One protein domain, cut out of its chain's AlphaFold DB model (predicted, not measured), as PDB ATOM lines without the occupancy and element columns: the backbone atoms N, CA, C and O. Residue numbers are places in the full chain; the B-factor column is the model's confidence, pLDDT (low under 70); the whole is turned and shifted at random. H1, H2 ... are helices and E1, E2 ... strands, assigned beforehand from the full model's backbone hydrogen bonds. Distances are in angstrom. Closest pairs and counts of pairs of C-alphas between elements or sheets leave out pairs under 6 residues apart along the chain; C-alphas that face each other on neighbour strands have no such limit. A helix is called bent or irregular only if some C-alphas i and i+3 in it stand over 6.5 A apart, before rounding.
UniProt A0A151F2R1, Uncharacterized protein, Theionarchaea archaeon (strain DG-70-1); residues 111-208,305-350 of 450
ATOM      1  N   ASP A 111     260.060 344.485 472.344       76.62
ATOM      2  CA  ASP A 111     259.852 344.273 470.929       76.62
ATOM      3  C   ASP A 111     258.349 344.188 470.609       76.62
ATOM      4  O   ASP A 111     257.543 343.649 471.377       76.62
ATOM      5  N   GLU A 112     257.948 344.753 469.470       80.44
ATOM      6  CA  GLU A 112     256.541 344.798 469.071       80.44
ATOM      7  C   GLU A 112     255.984 343.388 468.819       80.44
ATOM      8  O   GLU A 112     254.839 343.106 469.182       80.44
ATOM      9  N   HIS A 113     256.794 342.466 468.289       79.56
ATOM     10  CA  HIS A 113     256.383 341.072 468.132       79.56
ATOM     11  C   HIS A 113     256.231 340.384 469.489       79.56
ATOM     12  O   HIS A 113     255.270 339.638 469.683       79.56
ATOM     13  N   GLU A 114     257.111 340.670 470.456       81.19
ATOM     14  CA  GLU A 114     256.957 340.182 471.833       81.19
ATOM     15  C   GLU A 114     255.630 340.652 472.447       81.19
ATOM     16  O   GLU A 114     254.906 339.862 473.066       81.19
ATOM     17  N   ARG A 115     255.273 341.927 472.242       83.62
ATOM     18  CA  ARG A 115     253.995 342.494 472.694       83.62
ATOM     19  C   ARG A 115     252.808 341.767 472.069       83.62
ATOM     20  O   ARG A 115     251.919 341.318 472.796       83.62
ATOM     21  N   ILE A 116     252.806 341.630 470.742       83.81
ATOM     22  CA  ILE A 116     251.738 340.959 469.987       83.81
ATOM     23  C   ILE A 116     251.585 339.512 470.456       83.81
ATOM     24  O   ILE A 116     250.470 339.078 470.740       83.81
ATOM     25  N   LEU A 117     252.691 338.779 470.600       82.44
ATOM     26  CA  LEU A 117     252.674 337.388 471.036       82.44
ATOM     27  C   LEU A 117     252.097 337.252 472.451       82.44
ATOM     28  O   LEU A 117     251.238 336.406 472.690       82.44
ATOM     29  N   LYS A 118     252.514 338.109 473.391       83.69
ATOM     30  CA  LYS A 118     251.984 338.101 474.764       83.69
ATOM     31  C   LYS A 118     250.469 338.290 474.796       83.69
ATOM     32  O   LYS A 118     249.789 337.551 475.510       83.69
ATOM     33  N   GLU A 119     249.943 339.246 474.036       84.50
ATOM     34  CA  GLU A 119     248.498 339.482 473.960       84.50
ATOM     35  C   GLU A 119     247.770 338.346 473.228       84.50
ATOM     36  O   GLU A 119     246.728 337.887 473.698       84.50
ATOM     37  N   ALA A 120     248.353 337.804 472.156       81.25
ATOM     38  CA  ALA A 120     247.799 336.661 471.435       81.25
ATOM     39  C   ALA A 120     247.647 335.428 472.341       81.25
ATOM     40  O   ALA A 120     246.602 334.784 472.333       81.25
ATOM     41  N   ILE A 121     248.633 335.121 473.191       85.31
ATOM     42  CA  ILE A 121     248.529 333.967 474.098       85.31
ATOM     43  C   ILE A 121     247.482 334.223 475.202       85.31
ATOM     44  O   ILE A 121     246.872 333.275 475.694       85.31
ATOM     45  N   LYS A 122     247.240 335.476 475.617       85.44
ATOM     46  CA  LYS A 122     246.227 335.795 476.646       85.44
ATOM     47  C   LYS A 122     244.791 335.548 476.183       85.44
ATOM     48  O   LYS A 122     243.939 335.289 477.026       85.44
ATOM     49  N   VAL A 123     244.518 335.632 474.881       87.81
ATOM     50  CA  VAL A 123     243.165 335.424 474.333       87.81
ATOM     51  C   VAL A 123     242.841 333.953 474.043       87.81
ATOM     52  O   VAL A 123     241.702 333.628 473.690       87.81
ATOM     53  N   LEU A 124     243.823 333.056 474.182       88.31
ATOM     54  CA  LEU A 124     243.639 331.622 473.982       88.31
ATOM     55  C   LEU A 124     242.827 331.019 475.126       88.31
ATOM     56  O   LEU A 124     243.078 331.298 476.299       88.31
ATOM     57  N   ARG A 125     241.877 330.150 474.781       89.44
ATOM     58  CA  ARG A 125     241.191 329.314 475.763       89.44
ATOM     59  C   ARG A 125     241.921 327.990 475.951       89.44
ATOM     60  O   ARG A 125     242.471 327.458 474.988       89.44
ATOM     61  N   SER A 126     241.903 327.473 477.176       84.25
ATOM     62  CA  SER A 126     242.532 326.205 477.560       84.25
ATOM     63  C   SER A 126     241.604 324.990 477.460       84.25
ATOM     64  O   SER A 126     242.090 323.870 477.464       84.25
ATOM     65  N   ASP A 127     240.290 325.194 477.373       86.62
ATOM     66  CA  ASP A 127     239.239 324.165 477.294       86.62
ATOM     67  C   ASP A 127     238.927 323.741 475.844       86.62
ATOM     68  O   ASP A 127     237.799 323.389 475.499       86.62
ATOM     69  N   VAL A 128     239.942 323.798 474.977       88.56
ATOM     70  CA  VAL A 128     239.832 323.471 473.552       88.56
ATOM     71  C   VAL A 128     240.796 322.345 473.212       88.56
ATOM     72  O   VAL A 128     241.996 322.444 473.463       88.56
ATOM     73  N   SER A 129     240.269 321.302 472.583       92.19
ATOM     74  CA  SER A 129     241.039 320.179 472.054       92.19
ATOM     75  C   SER A 129     241.187 320.278 470.538       92.19
ATOM     76  O   SER A 129     240.317 320.793 469.842       92.19
ATOM     77  N   VAL A 130     242.300 319.779 470.003       94.75
ATOM     78  CA  VAL A 130     242.577 319.806 468.559       94.75
ATOM     79  C   VAL A 130     242.389 318.421 467.958       94.75
ATOM     80  O   VAL A 130     242.994 317.460 468.430       94.75
ATOM     81  N   CYS A 131     241.607 318.345 466.884       94.25
ATOM     82  CA  CYS A 131     241.496 317.182 466.013       94.25
ATOM     83  C   CYS A 131     242.346 317.377 464.757       94.25
ATOM     84  O   CYS A 131     242.304 318.441 464.138       94.25
ATOM     85  N   VAL A 132     243.063 316.331 464.350       96.38
ATOM     86  CA  VAL A 132     243.869 316.301 463.122       96.38
ATOM     87  C   VAL A 132     243.249 315.262 462.180       96.38
ATOM     88  O   VAL A 132     243.501 314.073 462.361       96.38
ATOM     89  N   PRO A 133     242.394 315.666 461.217       94.75
ATOM     90  CA  PRO A 133     241.617 314.722 460.401       94.75
ATOM     91  C   PRO A 133     242.453 313.751 459.573       94.75
ATOM     92  O   PRO A 133     242.008 312.647 459.310       94.75
ATOM     93  N   TYR A 134     243.651 314.183 459.190       94.12
ATOM     94  CA  TYR A 134     244.584 313.490 458.304       94.12
ATOM     95  C   TYR A 134     245.687 312.729 459.054       94.12
ATOM     96  O   TYR A 134     246.665 312.295 458.453       94.12
ATOM     97  N   ALA A 135     245.594 312.613 460.384       93.06
ATOM     98  CA  ALA A 135     246.634 311.960 461.178       93.06
ATOM     99  C   ALA A 135     246.782 310.469 460.838       93.06
ATOM    100  O   ALA A 135     247.900 309.959 460.815       93.06
ATOM    101  N   SER A 136     245.674 309.775 460.561       90.81
ATOM    102  CA  SER A 136     245.687 308.350 460.210       90.81
ATOM    103  C   SER A 136     246.386 308.107 458.873       90.81
ATOM    104  O   SER A 136     247.261 307.253 458.784       90.81
ATOM    105  N   GLU A 137     246.067 308.913 457.868       90.19
ATOM    106  CA  GLU A 137     246.635 308.858 456.524       90.19
ATOM    107  C   GLU A 137     248.130 309.191 456.542       90.19
ATOM    108  O   GLU A 137     248.926 308.510 455.896       90.19
ATOM    109  N   LEU A 138     248.540 310.179 457.349       88.38
ATOM    110  CA  LEU A 138     249.960 310.447 457.573       88.38
ATOM    111  C   LEU A 138     250.665 309.239 458.198       88.38
ATOM    112  O   LEU A 138     251.710 308.826 457.703       88.38
ATOM    113  N   ALA A 139     250.099 308.647 459.254       87.44
ATOM    114  CA  ALA A 139     250.693 307.490 459.925       87.44
ATOM    115  C   ALA A 139     250.832 306.268 458.996       87.44
ATOM    116  O   ALA A 139     251.799 305.514 459.101       87.44
ATOM    117  N   GLU A 140     249.883 306.065 458.080       84.69
ATOM    118  CA  GLU A 140     249.939 304.975 457.103       84.69
ATOM    119  C   GLU A 140     251.108 305.124 456.125       84.69
ATOM    120  O   GLU A 140     251.761 304.113 455.840       84.69
ATOM    121  N   GLY A 141     251.371 306.355 455.672       78.62
ATOM    122  CA  GLY A 141     252.441 306.705 454.733       78.62
ATOM    123  C   GLY A 141     253.832 306.877 455.354       78.62
ATOM    124  O   GLY A 141     254.804 307.010 454.616       78.62
ATOM    125  N   HIS A 142     253.955 306.867 456.684       75.38
ATOM    126  CA  HIS A 142     255.256 306.930 457.351       75.38
ATOM    127  C   HIS A 142     256.052 305.628 457.188       75.38
ATOM    128  O   HIS A 142     255.490 304.529 457.228       75.38
ATOM    129  N   ASP A 143     257.377 305.761 457.060       73.94
ATOM    130  CA  ASP A 143     258.300 304.627 457.100       73.94
ATOM    131  C   ASP A 143     258.184 303.890 458.447       73.94
ATOM    132  O   ASP A 143     258.103 304.494 459.514       73.94
ATOM    133  N   LYS A 144     258.142 302.560 458.389       79.19
ATOM    134  CA  LYS A 144     257.959 301.662 459.542       79.19
ATOM    135  C   LYS A 144     259.225 300.853 459.833       79.19
ATOM    136  O   LYS A 144     259.169 299.900 460.608       79.19
ATOM    137  N   SER A 145     260.342 301.212 459.200       75.06
ATOM    138  CA  SER A 145     261.638 300.542 459.325       75.06
ATOM    139  C   SER A 145     262.251 300.668 460.724       75.06
ATOM    140  O   SER A 145     262.868 299.718 461.208       75.06
ATOM    141  N   GLU A 146     262.035 301.797 461.411       72.56
ATOM    142  CA  GLU A 146     262.692 302.107 462.683       72.56
ATOM    143  C   GLU A 146     261.712 302.452 463.823       72.56
ATOM    144  O   GLU A 146     260.821 303.290 463.657       72.56
ATOM    145  N   PRO A 147     261.917 301.921 465.049       77.12
ATOM    146  CA  PRO A 147     261.088 302.261 466.211       77.12
ATOM    147  C   PRO A 147     261.061 303.757 466.556       77.12
ATOM    148  O   PRO A 147     260.115 304.233 467.188       77.12
ATOM    149  N   ARG A 148     262.101 304.507 466.167       76.56
ATOM    150  CA  ARG A 148     262.220 305.948 466.422       76.56
ATOM    151  C   ARG A 148     261.122 306.753 465.726       76.56
ATOM    152  O   ARG A 148     260.667 307.747 466.295       76.56
ATOM    153  N   VAL A 149     260.632 306.275 464.579       79.25
ATOM    154  CA  VAL A 149     259.607 306.964 463.784       79.25
ATOM    155  C   VAL A 149     258.333 307.219 464.590       79.25
ATOM    156  O   VAL A 149     257.727 308.273 464.436       79.25
ATOM    157  N   MET A 150     257.967 306.335 465.527       81.25
ATOM    158  CA  MET A 150     256.800 306.543 466.398       81.25
ATOM    159  C   MET A 150     256.904 307.845 467.208       81.25
ATOM    160  O   MET A 150     255.947 308.609 467.287       81.25
ATOM    161  N   ARG A 151     258.085 308.128 467.769       81.19
ATOM    162  CA  ARG A 151     258.324 309.324 468.593       81.19
ATOM    163  C   ARG A 151     258.439 310.585 467.746       81.19
ATOM    164  O   ARG A 151     258.020 311.658 468.168       81.19
ATOM    165  N   ASP A 152     259.019 310.473 466.559       82.38
ATOM    166  CA  ASP A 152     259.151 311.605 465.643       82.38
ATOM    167  C   ASP A 152     257.803 311.983 465.010       82.38
ATOM    168  O   ASP A 152     257.495 313.169 464.880       82.38
ATOM    169  N   PHE A 153     256.946 310.993 464.740       86.06
ATOM    170  CA  PHE A 153     255.557 311.212 464.350       86.06
ATOM    171  C   PHE A 153     254.774 311.971 465.428       86.06
ATOM    172  O   PHE A 153     254.104 312.956 465.120       86.06
ATOM    173  N   GLU A 154     254.902 311.575 466.699       86.81
ATOM    174  CA  GLU A 154     254.274 312.288 467.820       86.81
ATOM    175  C   GLU A 154     254.713 313.757 467.886       86.81
ATOM    176  O   GLU A 154     253.870 314.643 468.029       86.81
ATOM    177  N   LYS A 155     256.009 314.050 467.702       87.38
ATOM    178  CA  LYS A 155     256.515 315.436 467.674       87.38
ATOM    179  C   LYS A 155     255.890 316.250 466.543       87.38
ATOM    180  O   LYS A 155     255.473 317.386 466.773       87.38
ATOM    181  N   LEU A 156     255.799 315.682 465.339       90.44
ATOM    182  CA  LEU A 156     255.141 316.341 464.211       90.44
ATOM    183  C   LEU A 156     253.661 316.609 464.520       90.44
ATOM    184  O   LEU A 156     253.184 317.723 464.296       90.44
ATOM    185  N   MET A 157     252.943 315.628 465.075       93.19
ATOM    186  CA  MET A 157     251.538 315.795 465.459       93.19
ATOM    187  C   MET A 157     251.361 316.905 466.494       93.19
ATOM    188  O   MET A 157     250.459 317.730 466.350       93.19
ATOM    189  N   GLU A 158     252.235 316.990 467.497       91.88
ATOM    190  CA  GLU A 158     252.180 318.063 468.491       91.88
ATOM    191  C   GLU A 158     252.455 319.442 467.877       91.88
ATOM    192  O   GLU A 158     251.729 320.387 468.181       91.88
ATOM    193  N   LEU A 159     253.396 319.577 466.934       93.19
ATOM    194  CA  LEU A 159     253.620 320.844 466.219       93.19
ATOM    195  C   LEU A 159     252.390 321.286 465.408       93.19
ATOM    196  O   LEU A 159     252.005 322.459 465.445       93.19
ATOM    197  N   ILE A 160     251.731 320.349 464.722       95.19
ATOM    198  CA  ILE A 160     250.490 320.609 463.974       95.19
ATOM    199  C   ILE A 160     249.374 321.040 464.930       95.19
ATOM    200  O   ILE A 160     248.685 322.040 464.697       95.19
ATOM    201  N   ARG A 161     249.211 320.318 466.043       95.69
ATOM    202  CA  ARG A 161     248.208 320.637 467.064       95.69
ATOM    203  C   ARG A 161     248.464 321.999 467.697       95.69
ATOM    204  O   ARG A 161     247.520 322.769 467.858       95.69
ATOM    205  N   MET A 162     249.718 322.328 467.996       92.88
ATOM    206  CA  MET A 162     250.119 323.637 468.508       92.88
ATOM    207  C   MET A 162     249.765 324.755 467.526       92.88
ATOM    208  O   MET A 162     249.180 325.755 467.945       92.88
ATOM    209  N   SER A 163     250.044 324.578 466.228       93.38
ATOM    210  CA  SER A 163     249.635 325.544 465.200       93.38
ATOM    211  C   SER A 163     248.123 325.769 465.216       93.38
ATOM    212  O   SER A 163     247.667 326.909 465.330       93.38
ATOM    213  N   ALA A 164     247.329 324.699 465.172       94.12
ATOM    214  CA  ALA A 164     245.874 324.817 465.170       94.12
ATOM    215  C   ALA A 164     245.349 325.470 466.460       94.12
ATOM    216  O   ALA A 164     244.446 326.307 466.409       94.12
ATOM    217  N   PHE A 165     245.945 325.143 467.611       93.88
ATOM    218  CA  PHE A 165     245.594 325.710 468.912       93.88
ATOM    219  C   PHE A 165     245.875 327.217 469.002       93.88
ATOM    220  O   PHE A 165     245.023 327.974 469.475       93.88
ATOM    221  N   LEU A 166     247.032 327.679 468.512       90.75
ATOM    222  CA  LEU A 166     247.354 329.110 468.428       90.75
ATOM    223  C   LEU A 166     246.351 329.859 467.542       90.75
ATOM    224  O   LEU A 166     245.977 330.993 467.834       90.75
ATOM    225  N   HIS A 167     245.845 329.191 466.507       88.81
ATOM    226  CA  HIS A 167     244.834 329.721 465.601       88.81
ATOM    227  C   HIS A 167     243.395 329.334 465.986       88.81
ATOM    228  O   HIS A 167     242.500 329.443 465.151       88.81
ATOM    229  N   GLN A 168     243.116 328.933 467.235       88.12
ATOM    230  CA  GLN A 168     241.811 328.374 467.639       88.12
ATOM    231  C   GLN A 168     240.592 329.249 467.293       88.12
ATOM    232  O   GLN A 168     239.504 328.733 467.058       88.12
ATOM    233  N   LYS A 169     240.753 330.578 467.234       86.19
ATOM    234  CA  LYS A 169     239.674 331.518 466.871       86.19
ATOM    235  C   LYS A 169     239.410 331.600 465.361       86.19
ATOM    236  O   LYS A 169     238.397 332.154 464.950       86.19
ATOM    237  N   GLN A 170     240.313 331.052 464.552       86.38
ATOM    238  CA  GLN A 170     240.259 330.999 463.091       86.38
ATOM    239  C   GLN A 170     239.921 329.595 462.569       86.38
ATOM    240  O   GLN A 170     239.811 329.403 461.360       86.38
ATOM    241  N   ARG A 171     239.795 328.595 463.451       86.12
ATOM    242  CA  ARG A 171     239.471 327.216 463.075       86.12
ATOM    243  C   ARG A 171     237.980 326.942 463.223       86.12
ATOM    244  O   ARG A 171     237.266 327.596 463.987       86.12
ATOM    245  N   ILE A 172     237.500 325.973 462.451       86.19
ATOM    246  CA  ILE A 172     236.153 325.443 462.638       86.19
ATOM    247  C   ILE A 172     236.145 324.618 463.910       86.19
ATOM    248  O   ILE A 172     237.013 323.769 464.109       86.19
ATOM    249  N   SER A 173     235.153 324.901 464.746       86.12
ATOM    250  CA  SER A 173     234.941 324.228 466.010       86.12
ATOM    251  C   SER A 173     233.637 323.441 466.020       86.12
ATOM    252  O   SER A 173     232.699 323.740 465.267       86.12
ATOM    253  N   PHE A 174     233.602 322.405 466.848       82.62
ATOM    254  CA  PHE A 174     232.449 321.546 467.060       82.62
ATOM    255  C   PHE A 174     232.488 320.940 468.465       82.62
ATOM    256  O   PHE A 174     233.539 320.841 469.094       82.62
ATOM    257  N   GLU A 175     231.327 320.516 468.944       82.38
ATOM    258  CA  GLU A 175     231.178 319.823 470.220       82.38
ATOM    259  C   GLU A 175     230.800 318.366 469.959       82.38
ATOM    260  O   GLU A 175     230.147 318.044 468.960       82.38
ATOM    261  N   VAL A 176     231.233 317.487 470.858       78.44
ATOM    262  CA  VAL A 176     230.895 316.064 470.847       78.44
ATOM    263  C   VAL A 176     230.090 315.768 472.104       78.44
ATOM    264  O   VAL A 176     230.481 316.176 473.197       78.44
ATOM    265  N   ASP A 177     228.977 315.048 471.955       69.38
ATOM    266  CA  ASP A 177     228.151 314.629 473.089       69.38
ATOM    267  C   ASP A 177     229.011 313.886 474.129       69.38
ATOM    268  O   ASP A 177     229.708 312.923 473.802       69.38
ATOM    269  N   ASN A 178     228.919 314.307 475.394       72.94
ATOM    270  CA  ASN A 178     229.687 313.791 476.539       72.94
ATOM    271  C   ASN A 178     231.193 314.104 476.545       72.94
ATOM    272  O   ASN A 178     231.911 313.554 477.380       72.94
ATOM    273  N   ALA A 179     231.688 314.972 475.661       76.75
ATOM    274  CA  ALA A 179     233.041 315.494 475.790       76.75
ATOM    275  C   ALA A 179     233.078 316.706 476.731       76.75
ATOM    276  O   ALA A 179     232.194 317.558 476.710       76.75
ATOM    277  N   GLU A 180     234.137 316.798 477.534       76.25
ATOM    278  CA  GLU A 180     234.360 317.918 478.461       76.25
ATOM    279  C   GLU A 180     234.917 319.173 477.768       76.25
ATOM    280  O   GLU A 180     235.062 320.217 478.398       76.25
ATOM    281  N   SER A 181     235.282 319.083 476.486       82.44
ATOM    282  CA  SER A 181     235.960 320.154 475.752       82.44
ATOM    283  C   SER A 181     235.377 320.347 474.357       82.44
ATOM    284  O   SER A 181     234.938 319.395 473.710       82.44
ATOM    285  N   GLU A 182     235.428 321.589 473.878       88.50
ATOM    286  CA  GLU A 182     235.161 321.919 472.478       88.50
ATOM    287  C   GLU A 182     236.342 321.458 471.614       88.50
ATOM    288  O   GLU A 182     237.503 321.570 472.015       88.50
ATOM    289  N   PHE A 183     236.062 320.967 470.410       91.00
ATOM    290  CA  PHE A 183     237.085 320.541 469.463       91.00
ATOM    291  C   PHE A 183     237.243 321.548 468.333       91.00
ATOM    292  O   PHE A 183     236.263 322.108 467.848       91.00
ATOM    293  N   ILE A 184     238.476 321.743 467.872       92.56
ATOM    294  CA  ILE A 184     238.796 322.474 466.642       92.56
ATOM    295  C   ILE A 184     239.478 321.561 465.629       92.56
ATOM    296  O   ILE A 184     240.196 320.635 466.000       92.56
ATOM    297  N   ILE A 185     239.274 321.840 464.343       92.75
ATOM    298  CA  ILE A 185     239.838 321.054 463.241       92.75
ATOM    299  C   ILE A 185     241.139 321.696 462.745       92.75
ATOM    300  O   ILE A 185     241.121 322.845 462.300       92.75
ATOM    301  N   ALA A 186     242.245 320.951 462.790       95.44
ATOM    302  CA  ALA A 186     243.494 321.318 462.128       95.44
ATOM    303  C   ALA A 186     243.346 321.220 460.603       95.44
ATOM    304  O   ALA A 186     242.703 320.309 460.086       95.44
ATOM    305  N   THR A 187     243.949 322.165 459.892       92.19
ATOM    306  CA  THR A 187     243.840 322.337 458.432       92.19
ATOM    307  C   THR A 187     245.152 321.984 457.730       92.19
ATOM    308  O   THR A 187     246.146 321.702 458.402       92.19
ATOM    309  N   GLU A 188     245.192 322.045 456.394       90.81
ATOM    310  CA  GLU A 188     246.446 321.940 455.627       90.81
ATOM    311  C   GLU A 188     247.464 323.000 456.072       90.81
ATOM    312  O   GLU A 188     248.655 322.730 456.175       90.81
ATOM    313  N   TYR A 189     246.998 324.202 456.417       88.69
ATOM    314  CA  TYR A 189     247.862 325.280 456.896       88.69
ATOM    315  C   TYR A 189     248.665 324.874 458.141       88.69
ATOM    316  O   TYR A 189     249.847 325.189 458.260       88.69
ATOM    317  N   ASP A 190     248.031 324.140 459.057       92.88
ATOM    318  CA  ASP A 190     248.668 323.657 460.285       92.88
ATOM    319  C   ASP A 190     249.666 322.531 460.003       92.88
ATOM    320  O   ASP A 190     250.721 322.481 460.634       92.88
ATOM    321  N   TYR A 191     249.369 321.678 459.017       91.94
ATOM    322  CA  TYR A 191     250.298 320.669 458.512       91.94
ATOM    323  C   TYR A 191     251.561 321.310 457.934       91.94
ATOM    324  O   TYR A 191     252.665 320.918 458.304       91.94
ATOM    325  N   LEU A 192     251.410 322.332 457.084       88.44
ATOM    326  CA  LEU A 192     252.540 323.035 456.473       88.44
ATOM    327  C   LEU A 192     253.421 323.727 457.523       88.44
ATOM    328  O   LEU A 192     254.643 323.634 457.439       88.44
ATOM    329  N   ILE A 193     252.823 324.372 458.537       88.75
ATOM    330  CA  ILE A 193     253.578 324.937 459.671       88.75
ATOM    331  C   ILE A 193     254.311 323.831 460.427       88.75
ATOM    332  O   ILE A 193     255.508 323.953 460.685       88.75
ATOM    333  N   GLY A 194     253.597 322.765 460.797       90.88
ATOM    334  CA  GLY A 194     254.161 321.666 461.570       90.88
ATOM    335  C   GLY A 194     255.343 321.018 460.857       90.88
ATOM    336  O   GLY A 194     256.392 320.833 461.471       90.88
ATOM    337  N   ARG A 195     255.213 320.763 459.550       87.56
ATOM    338  CA  ARG A 195     256.302 320.251 458.713       87.56
ATOM    339  C   ARG A 195     257.475 321.202 458.630       87.56
ATOM    340  O   ARG A 195     258.586 320.765 458.886       87.56
ATOM    341  N   LEU A 196     257.239 322.480 458.338       86.69
ATOM    342  CA  LEU A 196     258.307 323.477 458.253       86.69
ATOM    343  C   LEU A 196     259.122 323.537 459.551       86.69
ATOM    344  O   LEU A 196     260.352 323.525 459.525       86.69
ATOM    345  N   LEU A 197     258.433 323.598 460.695       88.75
ATOM    346  CA  LEU A 197     259.077 323.644 462.005       88.75
ATOM    347  C   LEU A 197     259.817 322.344 462.314       88.75
ATOM    348  O   LEU A 197     260.928 322.397 462.834       88.75
ATOM    349  N   PHE A 198     259.215 321.196 461.996       87.94
ATOM    350  CA  PHE A 198     259.841 319.903 462.224       87.94
ATOM    351  C   PHE A 198     261.080 319.727 461.350       87.94
ATOM    352  O   PHE A 198     262.126 319.386 461.876       87.94
ATOM    353  N   GLU A 199     260.999 320.027 460.051       84.94
ATOM    354  CA  GLU A 199     262.113 319.969 459.097       84.94
ATOM    355  C   GLU A 199     263.289 320.843 459.545       84.94
ATOM    356  O   GLU A 199     264.429 320.385 459.505       84.94
ATOM    357  N   ALA A 200     263.020 322.039 460.081       84.50
ATOM    358  CA  ALA A 200     264.053 322.941 460.598       84.50
ATOM    359  C   ALA A 200     264.863 322.367 461.778       84.50
ATOM    360  O   ALA A 200     265.971 322.830 462.040       84.50
ATOM    361  N   VAL A 201     264.324 321.382 462.501       85.81
ATOM    362  CA  VAL A 201     265.001 320.713 463.627       85.81
ATOM    363  C   VAL A 201     265.111 319.203 463.429       85.81
ATOM    364  O   VAL A 201     265.483 318.488 464.360       85.81
ATOM    365  N   ARG A 202     264.753 318.689 462.246       84.81
ATOM    366  CA  ARG A 202     264.610 317.250 462.004       84.81
ATOM    367  C   ARG A 202     265.956 316.585 462.134       84.81
ATOM    368  O   ARG A 202     266.088 315.648 462.905       84.81
ATOM    369  N   GLU A 203     266.953 317.107 461.429       83.06
ATOM    370  CA  GLU A 203     268.276 316.495 461.383       83.06
ATOM    371  C   GLU A 203     268.897 316.425 462.778       83.06
ATOM    372  O   GLU A 203     269.311 315.356 463.222       83.06
ATOM    373  N   THR A 204     268.856 317.529 463.527       84.25
ATOM    374  CA  THR A 204     269.365 317.591 464.901       84.25
ATOM    375  C   THR A 204     268.579 316.690 465.851       84.25
ATOM    376  O   THR A 204     269.149 316.058 466.739       84.25
ATOM    377  N   THR A 205     267.264 316.589 465.666       82.56
ATOM    378  CA  THR A 205     266.385 315.774 466.512       82.56
ATOM    379  C   THR A 205     266.480 314.281 466.195       82.56
ATOM    380  O   THR A 205     266.382 313.475 467.117       82.56
ATOM    381  N   VAL A 206     266.675 313.891 464.935       80.81
ATOM    382  CA  VAL A 206     266.761 312.491 464.481       80.81
ATOM    383  C   VAL A 206     268.159 311.929 464.706       80.81
ATOM    384  O   VAL A 206     268.300 310.802 465.162       80.81
ATOM    385  N   THR A 207     269.206 312.707 464.455       80.19
ATOM    386  CA  THR A 207     270.583 312.238 464.676       80.19
ATOM    387  C   THR A 207     271.035 312.422 466.125       80.19
ATOM    388  O   THR A 207     271.962 311.759 466.574       80.19
ATOM    389  N   GLY A 208     270.401 313.333 466.876       79.88
ATOM    390  CA  GLY A 208     270.907 313.786 468.176       79.88
ATOM    391  C   GLY A 208     272.163 314.661 468.065       79.88
ATOM    392  O   GLY A 208     272.748 315.024 469.086       79.88
ATOM    393  N   LYS A 305     239.890 315.431 448.981       88.50
ATOM    394  CA  LYS A 305     238.603 316.052 449.354       88.50
ATOM    395  C   LYS A 305     237.548 315.020 449.746       88.50
ATOM    396  O   LYS A 305     236.727 315.284 450.623       88.50
ATOM    397  N   GLU A 306     237.586 313.846 449.130       88.81
ATOM    398  CA  GLU A 306     236.710 312.714 449.417       88.81
ATOM    399  C   GLU A 306     236.905 312.225 450.858       88.81
ATOM    400  O   GLU A 306     235.925 312.055 451.581       88.81
ATOM    401  N   LYS A 307     238.158 312.109 451.316       91.00
ATOM    402  CA  LYS A 307     238.496 311.722 452.695       91.00
ATOM    403  C   LYS A 307     238.044 312.763 453.709       91.00
ATOM    404  O   LYS A 307     237.458 312.418 454.734       91.00
ATOM    405  N   LEU A 308     238.228 314.048 453.401       89.75
ATOM    406  CA  LEU A 308     237.699 315.124 454.241       89.75
ATOM    407  C   LEU A 308     236.171 315.049 454.345       89.75
ATOM    408  O   LEU A 308     235.614 315.220 455.431       89.75
ATOM    409  N   LYS A 309     235.480 314.785 453.232       87.50
ATOM    410  CA  LYS A 309     234.024 314.627 453.222       87.50
ATOM    411  C   LYS A 309     233.585 313.449 454.093       87.50
ATOM    412  O   LYS A 309     232.728 313.644 454.953       87.50
ATOM    413  N   GLU A 310     234.204 312.280 453.933       89.31
ATOM    414  CA  GLU A 310     233.947 311.095 454.764       89.31
ATOM    415  C   GLU A 310     234.158 311.385 456.256       89.31
ATOM    416  O   GLU A 310     233.309 311.048 457.087       89.31
ATOM    417  N   TYR A 311     235.250 312.076 456.598       89.00
ATOM    418  CA  TYR A 311     235.553 312.480 457.970       89.00
ATOM    419  C   TYR A 311     234.453 313.379 458.558       89.00
ATOM    420  O   TYR A 311     233.937 313.118 459.649       89.00
ATOM    421  N   LEU A 312     234.041 314.419 457.825       85.31
ATOM    422  CA  LEU A 312     233.005 315.356 458.274       85.31
ATOM    423  C   LEU A 312     231.617 314.697 458.371       85.31
ATOM    424  O   LEU A 312     230.860 314.990 459.299       85.31
ATOM    425  N   GLU A 313     231.279 313.783 457.458       83.69
ATOM    426  CA  GLU A 313     230.058 312.971 457.545       83.69
ATOM    427  C   GLU A 313     230.077 312.050 458.774       83.69
ATOM    428  O   GLU A 313     229.059 311.896 459.458       83.69
ATOM    429  N   GLY A 314     231.242 311.478 459.101       82.06
ATOM    430  CA  GLY A 314     231.473 310.712 460.325       82.06
ATOM    431  C   GLY A 314     231.188 311.525 461.591       82.06
ATOM    432  O   GLY A 314     230.460 311.055 462.470       82.06
ATOM    433  N   LEU A 315     231.661 312.774 461.655       77.81
ATOM    434  CA  LEU A 315     231.355 313.691 462.762       77.81
ATOM    435  C   LEU A 315     229.849 313.974 462.882       77.81
ATOM    436  O   LEU A 315     229.305 313.994 463.987       77.81
ATOM    437  N   GLY A 316     229.152 314.132 461.752       67.31
ATOM    438  CA  GLY A 316     227.698 314.322 461.727       67.31
ATOM    439  C   GLY A 316     226.921 313.172 462.383       67.31
ATOM    440  O   GLY A 316     225.929 313.411 463.072       67.31
ATOM    441  N   LYS A 317     227.399 311.927 462.243       67.00
ATOM    442  CA  LYS A 317     226.788 310.738 462.870       67.00
ATOM    443  C   LYS A 317     226.971 310.707 464.389       67.00
ATOM    444  O   LYS A 317     226.071 310.260 465.096       67.00
ATOM    445  N   ILE A 318     228.105 311.196 464.893       65.38
ATOM    446  CA  ILE A 318     228.394 311.280 466.336       65.38
ATOM    447  C   ILE A 318     227.486 312.328 467.014       65.38
ATOM    448  O   ILE A 318     227.069 312.139 468.152       65.38
ATOM    449  N   ARG A 319     227.113 313.385 466.280       57.06
ATOM    450  CA  ARG A 319     226.365 314.564 466.757       57.06
ATOM    451  C   ARG A 319     224.855 314.363 466.971       57.06
ATOM    452  O   ARG A 319     224.220 315.151 467.663       57.06
ATOM    453  N   ASN A 320     224.249 313.343 466.360       50.28
ATOM    454  CA  ASN A 320     222.785 313.187 466.300       50.28
ATOM    455  C   ASN A 320     222.148 312.469 467.504       50.28
ATOM    456  O   ASN A 320     220.958 312.160 467.455       50.28
ATOM    457  N   LYS A 321     222.889 312.190 468.586       50.84
ATOM    458  CA  LYS A 321     222.326 311.450 469.725       50.84
ATOM    459  C   LYS A 321     221.549 312.316 470.723       50.84
ATOM    460  O   LYS A 321     220.631 311.760 471.314       50.84
ATOM    461  N   ASN A 322     221.802 313.628 470.861       44.91
ATOM    462  CA  ASN A 322     221.125 314.443 471.897       44.91
ATOM    463  C   ASN A 322     220.583 315.840 471.502       44.91
ATOM    464  O   ASN A 322     220.175 316.605 472.375       44.91
ATOM    465  N   GLY A 323     220.470 316.180 470.213       49.09
ATOM    466  CA  GLY A 323     219.516 317.211 469.761       49.09
ATOM    467  C   GLY A 323     219.673 318.638 470.323       49.09
ATOM    468  O   GLY A 323     218.666 319.331 470.481       49.09
ATOM    469  N   LYS A 324     220.894 319.123 470.593       41.59
ATOM    470  CA  LYS A 324     221.146 320.557 470.848       41.59
ATOM    471  C   LYS A 324     222.238 321.116 469.928       41.59
ATOM    472  O   LYS A 324     223.343 320.603 469.880       41.59
ATOM    473  N   ASN A 325     221.839 322.151 469.177       41.19
ATOM    474  CA  ASN A 325     222.574 323.103 468.328       41.19
ATOM    475  C   ASN A 325     224.057 322.850 467.982       41.19
ATOM    476  O   ASN A 325     224.912 322.926 468.850       41.19
ATOM    477  N   ASN A 326     224.373 322.861 466.672       50.25
ATOM    478  CA  ASN A 326     225.255 323.909 466.125       50.25
ATOM    479  C   ASN A 326     225.242 323.984 464.578       50.25
ATOM    480  O   ASN A 326     225.683 323.074 463.867       50.25
ATOM    481  N   ASN A 327     224.778 325.128 464.059       51.06
ATOM    482  CA  ASN A 327     224.528 325.418 462.637       51.06
ATOM    483  C   ASN A 327     225.795 325.510 461.758       51.06
ATOM    484  O   ASN A 327     225.689 325.487 460.534       51.06
ATOM    485  N   LYS A 328     226.997 325.607 462.345       54.16
ATOM    486  CA  LYS A 328     228.232 325.957 461.618       54.16
ATOM    487  C   LYS A 328     228.774 324.812 460.747       54.16
ATOM    488  O   LYS A 328     228.957 325.010 459.552       54.16
ATOM    489  N   VAL A 329     228.937 323.602 461.288       56.19
ATOM    490  CA  VAL A 329     229.407 322.425 460.514       56.19
ATOM    491  C   VAL A 329     228.378 321.984 459.469       56.19
ATOM    492  O   VAL A 329     228.730 321.680 458.336       56.19
ATOM    493  N   GLU A 330     227.088 322.042 459.804       55.81
ATOM    494  CA  GLU A 330     226.011 321.753 458.850       55.81
ATOM    495  C   GLU A 330     225.945 322.773 457.704       55.81
ATOM    496  O   GLU A 330     225.674 322.393 456.568       55.81
ATOM    497  N   SER A 331     226.226 324.055 457.972       57.22
ATOM    498  CA  SER A 331     226.348 325.068 456.914       57.22
ATOM    499  C   SER A 331     227.553 324.825 455.998       57.22
ATOM    500  O   SER A 331     227.477 325.122 454.811       57.22
ATOM    501  N   ILE A 332     228.632 324.229 456.524       58.91
ATOM    502  CA  ILE A 332     229.830 323.859 455.755       58.91
ATOM    503  C   ILE A 332     229.553 322.639 454.866       58.91
ATOM    504  O   ILE A 332     229.971 322.623 453.713       58.91
ATOM    505  N   LEU A 333     228.807 321.652 455.373       56.28
ATOM    506  CA  LEU A 333     228.421 320.443 454.633       56.28
ATOM    507  C   LEU A 333     227.408 320.706 453.502       56.28
ATOM    508  O   LEU A 333     227.370 319.951 452.537       56.28
ATOM    509  N   LYS A 334     226.588 321.762 453.605       56.59
ATOM    510  CA  LYS A 334     225.525 322.090 452.631       56.59
ATOM    511  C   LYS A 334     226.011 322.848 451.383       56.59
ATOM    512  O   LYS A 334     225.211 323.082 450.484       56.59
ATOM    513  N   GLY A 335     227.283 323.249 451.313       55.09
ATOM    514  CA  GLY A 335     227.848 323.949 450.155       55.09
ATOM    515  C   GLY A 335     228.711 323.035 449.287       55.09
ATOM    516  O   GLY A 335     229.824 322.709 449.683       55.09
ATOM    517  N   GLU A 336     228.253 322.701 448.076       47.16
ATOM    518  CA  GLU A 336     228.930 321.808 447.108       47.16
ATOM    519  C   GLU A 336     230.333 322.272 446.632       47.16
ATOM    520  O   GLU A 336     230.941 321.610 445.800       47.16
ATOM    521  N   ASN A 337     230.891 323.383 447.142       52.16
ATOM    522  CA  ASN A 337     232.152 323.956 446.642       52.16
ATOM    523  C   ASN A 337     233.034 324.693 447.684       52.16
ATOM    524  O   ASN A 337     233.727 325.652 447.346       52.16
ATOM    525  N   SER A 338     233.036 324.292 448.964       63.12
ATOM    526  CA  SER A 338     233.612 325.122 450.046       63.12
ATOM    527  C   SER A 338     234.747 324.497 450.881       63.12
ATOM    528  O   SER A 338     235.112 325.062 451.903       63.12
ATOM    529  N   TYR A 339     235.400 323.392 450.494       74.00
ATOM    530  CA  TYR A 339     236.544 322.867 451.287       74.00
ATOM    531  C   TYR A 339     237.789 323.780 451.295       74.00
ATOM    532  O   TYR A 339     238.800 323.476 451.917       74.00
ATOM    533  N   TYR A 340     237.715 324.942 450.651       75.12
ATOM    534  CA  TYR A 340     238.756 325.966 450.597       75.12
ATOM    535  C   TYR A 340     239.151 326.588 451.939       75.12
ATOM    536  O   TYR A 340     240.143 327.304 451.999       75.12
ATOM    537  N   TRP A 341     238.370 326.380 452.999       81.25
ATOM    538  CA  TRP A 341     238.792 326.754 454.350       81.25
ATOM    539  C   TRP A 341     239.824 325.772 454.923       81.25
ATOM    540  O   TRP A 341     240.543 326.127 455.852       81.25
ATOM    541  N   PHE A 342     239.855 324.539 454.405       85.88
ATOM    542  CA  PHE A 342     240.723 323.462 454.867       85.88
ATOM    543  C   PHE A 342     242.004 323.378 454.044       85.88
ATOM    544  O   PHE A 342     243.079 323.213 454.619       85.88
ATOM    545  N   TYR A 343     241.868 323.527 452.722       85.75
ATOM    546  CA  TYR A 343     242.975 323.496 451.773       85.75
ATOM    547  C   TYR A 343     243.494 324.899 451.450       85.75
ATOM    548  O   TYR A 343     242.730 325.846 451.239       85.75
ATOM    549  N   VAL A 344     244.810 325.027 451.377       76.88
ATOM    550  CA  VAL A 344     245.536 326.274 451.182       76.88
ATOM    551  C   VAL A 344     245.533 326.658 449.697       76.88
ATOM    552  O   VAL A 344     246.134 326.003 448.854       76.88
ATOM    553  N   LYS A 345     244.873 327.774 449.350       65.94
ATOM    554  CA  LYS A 345     244.846 328.300 447.963       65.94
ATOM    555  C   LYS A 345     246.100 329.071 447.546       65.94
ATOM    556  O   LYS A 345     246.341 329.245 446.353       65.94
ATOM    557  N   LYS A 346     246.820 329.638 448.513       59.28
ATOM    558  CA  LYS A 346     247.999 330.493 448.321       59.28
ATOM    559  C   LYS A 346     249.044 330.107 449.346       59.28
ATOM    560  O   LYS A 346     248.666 329.829 450.478       59.28
ATOM    561  N   VAL A 347     250.317 330.142 448.958       56.94
ATOM    562  CA  VAL A 347     251.442 329.901 449.867       56.94
ATOM    563  C   VAL A 347     251.220 330.712 451.154       56.94
ATOM    564  O   VAL A 347     250.932 331.905 451.068       56.94
ATOM    565  N   PRO A 348     251.250 330.078 452.336       57.00
ATOM    566  CA  PRO A 348     251.117 330.784 453.600       57.00
ATOM    567  C   PRO A 348     252.090 331.961 453.692       57.00
ATOM    568  O   PRO A 348     253.242 331.821 453.296       57.00
ATOM    569  N   TYR A 349     251.670 333.096 454.259       51.50
ATOM    570  CA  TYR A 349     252.495 334.317 454.303       51.50
ATOM    571  C   TYR A 349     253.875 334.102 454.957       51.50
ATOM    572  O   TYR A 349     254.844 334.753 454.591       51.50
ATOM    573  N   PHE A 350     254.000 333.156 455.895       50.84
ATOM    574  CA  PHE A 350     255.275 332.815 456.538       50.84
ATOM    575  C   PHE A 350     256.224 331.997 455.639       50.84
ATOM    576  O   PHE A 350     257.406 331.874 455.946       50.84
TER     577      PHE A 350
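What this domain is: This is residues 111 to 208 and 305 to 350 of the 450 residues of an uncharacterized protein of Theionarchaea archaeon (strain DG-70-1) (UniProt A0A151F2R1). Two short strands side by side, E1 and E2, sit in the middle, with H3 packing on them through residues 158 to 165 and the kinked H4 packing on H3. H2 lies near H3, H5 and H6 form a loose pair beyond E2, and residues 111 to 119, mostly H1, stick out as an arm. The printed part has 144 residues, with six named helices and two named strands in the order H1 E1 H2 H3 E2 H4 H5 H6; the sheet, E1 then E2, is parallel, and the class is mostly helix. It is only just compact, close to loose, with a radius of gyration of the C-alphas of 17.1 A and spans of 51 by 45 by 33 A.

How they stand to each other: H1, residues 112 to 122, and H3, residues 148 to 166, are close but not clearly touching; their closest C-alphas, of Ile 121 and Leu 166, are 7.6 A apart, and their lines stand about perpendicular at 87 degrees. E1, residues 128 to 131, and E2, residues 182 to 185, are parallel neighbours at 36 degrees; N 129 and O 182 are within hydrogen-bond range at 2.8 A, as are N 184 and O 129 at 2.9 A. The closest C-alphas of E1 and H3 are those of Val 130 and Arg 161, 5.9 A apart. H2, residues 135 to 141, is close to H3 but not clearly touching, the closest C-alphas being those of Ala 135 and Met 157 at 7.6 A. E1, H2, H3 and E2 make a strand-helix-strand unit, two parallel neighbour strands with helices between them along the chain. H3 and H4, residues 188 to 207, touch at a steep tilt of 39 degrees, opposite ways; their closest C-alphas, of Ile 160 and Gly 194, are 4.5 A apart. H5, residues 305 to 319, and H6, residues 327 to 333, are close but not clearly touching, with the C-alphas of Leu 312 and Leu 333 closest at 7.8 A. Both are apart from E1 and E2. Every O i to N i+4 pair is within hydrogen-bond range in H1, H2, H3, H5 and H6; in H4 it is 13 of 16.

Where its parts are: H1 begins at C-alpha 112 (256.541, 344.798, 469.071) and is 15.6 A long. H3 measures 27.6 A and H5 21.3 A. H4 measures 27.5 A, has a kink of 57 degrees near residue 201, and is irregular, with C-alphas 200 and 203 7.7 A apart. H6 ends at C-alpha 333 (228.421, 320.443, 454.633).

The domain as a whole: The two farthest C-alphas, of Thr 207 and Gly 323, are 51.6 A apart. Residues 209 to 304 are not printed, and C-alphas 208 and 305 are 37.5 A apart across this cut. Of the links printed whole, H3 to E2 is long, with 15 residues. Residue 177, residues 316 to 338 and residues 345 to 350 have pLDDT under 70.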